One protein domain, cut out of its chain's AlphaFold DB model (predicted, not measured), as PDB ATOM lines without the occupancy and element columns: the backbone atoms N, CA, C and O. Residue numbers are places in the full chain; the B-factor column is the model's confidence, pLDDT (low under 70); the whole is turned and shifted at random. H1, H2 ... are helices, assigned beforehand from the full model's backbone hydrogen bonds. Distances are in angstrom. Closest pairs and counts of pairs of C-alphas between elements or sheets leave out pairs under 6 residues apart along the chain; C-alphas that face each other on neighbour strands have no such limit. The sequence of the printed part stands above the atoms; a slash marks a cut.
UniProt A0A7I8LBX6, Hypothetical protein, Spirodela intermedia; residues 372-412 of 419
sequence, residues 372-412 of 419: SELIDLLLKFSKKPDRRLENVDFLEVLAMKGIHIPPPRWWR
ATOM      1  N   SER A 372      -5.957  26.120 -45.910       85.00
ATOM      2  CA  SER A 372      -6.310  25.378 -44.697       85.00
ATOM      3  C   SER A 372      -5.649  23.997 -44.595       85.00
ATOM      4  O   SER A 372      -5.136  23.657 -43.533       85.00
ATOM      5  N   GLU A 373      -5.594  23.217 -45.680       85.75
ATOM      6  CA  GLU A 373      -4.941  21.900 -45.692       85.75
ATOM      7  C   GLU A 373      -3.434  22.024 -45.472       85.75
ATOM      8  O   GLU A 373      -2.834  21.202 -44.775       85.75
ATOM      9  N   LEU A 374      -2.818  23.070 -46.033       85.00
ATOM     10  CA  LEU A 374      -1.401  23.350 -45.836       85.00
ATOM     11  C   LEU A 374      -1.107  23.736 -44.380       85.00
ATOM     12  O   LEU A 374      -0.149  23.223 -43.799       85.00
ATOM     13  N   ILE A 375      -1.938  24.597 -43.782       87.94
ATOM     14  CA  ILE A 375      -1.823  24.996 -42.372       87.94
ATOM     15  C   ILE A 375      -2.005  23.783 -41.454       87.94
ATOM     16  O   ILE A 375      -1.194  23.585 -40.549       87.94
ATOM     17  N   ASP A 376      -2.993  22.927 -41.714       85.81
ATOM     18  CA  ASP A 376      -3.221  21.698 -40.949       85.81
ATOM     19  C   ASP A 376      -2.052  20.713 -41.066       85.81
ATOM     20  O   ASP A 376      -1.688  20.049 -40.087       85.81
ATOM     21  N   LEU A 377      -1.423  20.631 -42.244       82.69
ATOM     22  CA  LEU A 377      -0.202  19.853 -42.428       82.69
ATOM     23  C   LEU A 377       0.933  20.427 -41.573       82.69
ATOM     24  O   LEU A 377       1.570  19.684 -40.826       82.69
ATOM     25  N   LEU A 378       1.146  21.745 -41.627       86.00
ATOM     26  CA  LEU A 378       2.170  22.444 -40.847       86.00
ATOM     27  C   LEU A 378       1.966  22.233 -39.338       86.00
ATOM     28  O   LEU A 378       2.915  21.958 -38.599       86.00
ATOM     29  N   LEU A 379       0.710  22.290 -38.885       87.69
ATOM     30  CA  LEU A 379       0.330  22.056 -37.494       87.69
ATOM     31  C   LEU A 379       0.548  20.597 -37.066       87.69
ATOM     32  O   LEU A 379       0.907  20.332 -35.916       87.69
ATOM     33  N   LYS A 380       0.346  19.636 -37.979       81.31
ATOM     34  CA  LYS A 380       0.661  18.219 -37.735       81.31
ATOM     35  C   LYS A 380       2.159  17.996 -37.541       81.31
ATOM     36  O   LYS A 380       2.518  17.224 -36.653       81.31
ATOM     37  N   PHE A 381       3.015  18.692 -38.292       78.12
ATOM     38  CA  PHE A 381       4.469  18.610 -38.099       78.12
ATOM     39  C   PHE A 381       4.947  19.296 -36.815       78.12
ATOM     40  O   PHE A 381       5.912  18.835 -36.210       78.12
ATOM     41  N   SER A 382       4.268  20.351 -36.353       84.06
ATOM     42  CA  SER A 382       4.713  21.103 -35.171       84.06
ATOM     43  C   SER A 382       4.379  20.433 -33.832       84.06
ATOM     44  O   SER A 382       5.125  20.594 -32.868       84.06
ATOM     45  N   LYS A 383       3.277  19.674 -33.740       81.69
ATOM     46  CA  LYS A 383       2.788  19.155 -32.445       81.69
ATOM     47  C   LYS A 383       3.505  17.901 -31.945       81.69
ATOM     48  O   LYS A 383       3.611  17.721 -30.733       81.69
ATOM     49  N   LYS A 384       3.964  17.017 -32.836       81.62
ATOM     50  CA  LYS A 384       4.731  15.812 -32.481       81.62
ATOM     51  C   LYS A 384       5.701  15.504 -33.621       81.62
ATOM     52  O   LYS A 384       5.262  14.900 -34.597       81.62
ATOM     53  N   PRO A 385       6.983  15.900 -33.526       71.38
ATOM     54  CA  PRO A 385       7.961  15.496 -34.521       71.38
ATOM     55  C   PRO A 385       8.051  13.971 -34.476       71.38
ATOM     56  O   PRO A 385       8.515  13.386 -33.494       71.38
ATOM     57  N   ASP A 386       7.513  13.316 -35.501       79.38
ATOM     58  CA  ASP A 386       7.645  11.877 -35.645       79.38
ATOM     59  C   ASP A 386       9.134  11.603 -35.853       79.38
ATOM     60  O   ASP A 386       9.704  12.005 -36.866       79.38
ATOM     61  N   ARG A 387       9.797  10.975 -34.874       84.44
ATOM     62  CA  ARG A 387      11.257  10.746 -34.912       84.44
ATOM     63  C   ARG A 387      11.698   9.963 -36.145       84.44
ATOM     64  O   ARG A 387      12.854  10.018 -36.540       84.44
ATOM     65  N   ARG A 388      10.770   9.245 -36.784       80.19
ATOM     66  CA  ARG A 388      11.009   8.542 -38.048       80.19
ATOM     67  C   ARG A 388      11.252   9.487 -39.229       80.19
ATOM     68  O   ARG A 388      11.850   9.061 -40.208       80.19
ATOM     69  N   LEU A 389      10.796  10.734 -39.131       76.75
ATOM     70  CA  LEU A 389      10.930  11.779 -40.147       76.75
ATOM     71  C   LEU A 389      11.964  12.844 -39.760       76.75
ATOM     72  O   LEU A 389      12.102  13.831 -40.468       76.75
ATOM     73  N   GLU A 390      12.716  12.650 -38.672       81.50
ATOM     74  CA  GLU A 390      13.720  13.616 -38.195       81.50
ATOM     75  C   GLU A 390      14.813  13.909 -39.240       81.50
ATOM     76  O   GLU A 390      15.394  14.990 -39.241       81.50
ATOM     77  N   ASN A 391      15.039  12.975 -40.171       86.94
ATOM     78  CA  ASN A 391      16.013  13.107 -41.257       86.94
ATOM     79  C   ASN A 391      15.386  13.388 -42.634       86.94
ATOM     80  O   ASN A 391      16.121  13.447 -43.617       86.94
ATOM     81  N   VAL A 392      14.058  13.503 -42.728       84.00
ATOM     82  CA  VAL A 392      13.349  13.709 -44.001       84.00
ATOM     83  C   VAL A 392      13.017  15.191 -44.133       84.00
ATOM     84  O   VAL A 392      12.437  15.782 -43.221       84.00
ATOM     85  N   ASP A 393      13.389  15.805 -45.257       85.19
ATOM     86  CA  ASP A 393      13.075  17.212 -45.514       85.19
ATOM     87  C   ASP A 393      11.549  17.393 -45.576       85.19
ATOM     88  O   ASP A 393      10.827  16.580 -46.155       85.19
ATOM     89  N   PHE A 394      11.033  18.481 -45.006       85.25
ATOM     90  CA  PHE A 394       9.617  18.832 -45.099       85.25
ATOM     91  C   PHE A 394       9.131  18.865 -46.559       85.25
ATOM     92  O   PHE A 394       8.018  18.422 -46.850       85.25
ATOM     93  N   LEU A 395       9.983  19.316 -47.487       86.38
ATOM     94  CA  LEU A 395       9.682  19.305 -48.922       86.38
ATOM     95  C   LEU A 395       9.521  17.885 -49.482       86.38
ATOM     96  O   LEU A 395       8.656  17.648 -50.324       86.38
ATOM     97  N   GLU A 396      10.310  16.932 -48.991       86.56
ATOM     98  CA  GLU A 396      10.213  15.525 -49.378       86.56
ATOM     99  C   GLU A 396       8.920  14.903 -48.842       86.56
ATOM    100  O   GLU A 396       8.219  14.203 -49.577       86.56
ATOM    101  N   VAL A 397       8.517  15.237 -47.611       86.94
ATOM    102  CA  VAL A 397       7.240  14.747 -47.073       86.94
ATOM    103  C   VAL A 397       6.041  15.311 -47.844       86.94
ATOM    104  O   VAL A 397       5.069  14.589 -48.085       86.94
ATOM    105  N   LEU A 398       6.103  16.572 -48.281       87.12
ATOM    106  CA  LEU A 398       5.087  17.152 -49.166       87.12
ATOM    107  C   LEU A 398       5.030  16.430 -50.516       87.12
ATOM    108  O   LEU A 398       3.939  16.072 -50.969       87.12
ATOM    109  N   ALA A 399       6.187  16.129 -51.107       87.12
ATOM    110  CA  ALA A 399       6.267  15.364 -52.346       87.12
ATOM    111  C   ALA A 399       5.666  13.954 -52.187       87.12
ATOM    112  O   ALA A 399       4.870  13.531 -53.027       87.12
ATOM    113  N   MET A 400       5.944  13.264 -51.073       86.75
ATOM    114  CA  MET A 400       5.334  11.966 -50.741       86.75
ATOM    115  C   MET A 400       3.809  12.044 -50.574       86.75
ATOM    116  O   MET A 400       3.109  11.059 -50.800       86.75
ATOM    117  N   LYS A 401       3.275  13.208 -50.189       87.81
ATOM    118  CA  LYS A 401       1.829  13.471 -50.112       87.81
ATOM    119  C   LYS A 401       1.216  13.885 -51.451       87.81
ATOM    120  O   LYS A 401       0.016  14.135 -51.508       87.81
ATOM    121  N   GLY A 402       2.010  13.944 -52.519       90.62
ATOM    122  CA  GLY A 402       1.570  14.408 -53.832       90.62
ATOM    123  C   GLY A 402       1.406  15.928 -53.920       90.62
ATOM    124  O   GLY A 402       0.906  16.419 -54.933       90.62
ATOM    125  N   ILE A 403       1.841  16.671 -52.897       89.94
ATOM    126  CA  ILE A 403       1.824  18.132 -52.875       89.94
ATOM    127  C   ILE A 403       3.125  18.616 -53.503       89.94
ATOM    128  O   ILE A 403       4.188  18.618 -52.884       89.94
ATOM    129  N   HIS A 404       3.041  19.025 -54.762       88.69
ATOM    130  CA  HIS A 404       4.174  19.595 -55.472       88.69
ATOM    131  C   HIS A 404       4.181  21.114 -55.292       88.69
ATOM    132  O   HIS A 404       3.418  21.822 -55.951       88.69
ATOM    133  N   ILE A 405       5.051  21.621 -54.416       87.75
ATOM    134  CA  ILE A 405       5.323  23.058 -54.341       87.75
ATOM    135  C   ILE A 405       6.312  23.387 -55.464       87.75
ATOM    136  O   ILE A 405       7.456  22.932 -55.408       87.75
ATOM    137  N   PRO A 406       5.907  24.139 -56.506       83.88
ATOM    138  CA  PRO A 406       6.849  24.542 -57.533       83.88
ATOM    139  C   PRO A 406       7.975  25.370 -56.894       83.88
ATOM    140  O   PRO A 406       7.699  26.163 -55.988       83.88
ATOM    141  N   PRO A 407       9.226  25.233 -57.370       79.44
ATOM    142  CA  PRO A 407      10.326  26.082 -56.942       79.44
ATOM    143  C   PRO A 407       9.883  27.547 -56.967       79.44
ATOM    144  O   PRO A 407       9.343  27.985 -57.995       79.44
ATOM    145  N   PRO A 408      10.071  28.319 -55.883       80.25
ATOM    146  CA  PRO A 408       9.721  29.722 -55.917       80.25
ATOM    147  C   PRO A 408      10.484  30.419 -57.046       80.25
ATOM    148  O   PRO A 408      11.564  29.992 -57.454       80.25
ATOM    149  N   ARG A 409       9.919  31.506 -57.583       76.06
ATOM    150  CA  ARG A 409      10.470  32.186 -58.773       76.06
ATOM    151  C   ARG A 409      11.939  32.599 -58.598       76.06
ATOM    152  O   ARG A 409      12.689  32.547 -59.565       76.06
ATOM    153  N   TRP A 410      12.352  32.924 -57.372       78.44
ATOM    154  CA  TRP A 410      13.730  33.276 -57.015       78.44
ATOM    155  C   TRP A 410      14.711  32.091 -56.998       78.44
ATOM    156  O   TRP A 410      15.917  32.304 -56.926       78.44
ATOM    157  N   TRP A 411      14.217  30.852 -57.090       78.81
ATOM    158  CA  TRP A 411      15.027  29.631 -57.174       78.81
ATOM    159  C   TRP A 411      15.391  29.241 -58.611       78.81
ATOM    160  O   TRP A 411      16.179  28.319 -58.816       78.81
ATOM    161  N   ARG A 412      14.834  29.917 -59.625       77.00
ATOM    162  CA  ARG A 412      15.194  29.645 -61.020       77.00
ATOM    163  C   ARG A 412      16.611  30.171 -61.315       77.00
ATOM    164  O   ARG A 412      16.910  31.315 -60.960       77.00
TER     165      ARG A 412
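AT A GLANCE: This is residues 372 to 412 of the 419 residues of the protein "Hypothetical protein" of Spirodela intermedia (UniProt A0A7I8LBX6). The printed part is a loose, open hook: H1, the longest helix, leads through a wide loop to the short helix H2, and a tail runs away from H2. Residues 382 to 388, at the bend, and 406 to 412, in the tail, stick out. Of the 41 residues printed, under half, 19, are in two named helices, in the order H1, H2, with no named strand: the class is all helix. The whole is loose, with a radius of gyration of the C-alphas of 11.6 A and spans of 33 by 25 by 18 A.

IN THESE COORDINATES: H1, residues 372 to 383, is 16.5 A long, from C-alpha 372 at (-6.310, 25.378, -44.697) to C-alpha 383 at (2.788, 19.155, -32.445). H2, residues 394 to 400, ends with C-alpha 400 at (5.334, 11.966, -50.741).

HOW THE PARTS SIT: H1 and H2 are apart, with no C-alphas within 8 A. In both, every O i to N i+4 pair is within hydrogen-bond range.

THE WHOLE: The C-alphas of Lys 384 and Arg 412, the two farthest apart, are 33.4 A apart. The printed part has no cut. The 10-residue link is short. No printed residue is under 70 in pLDDT.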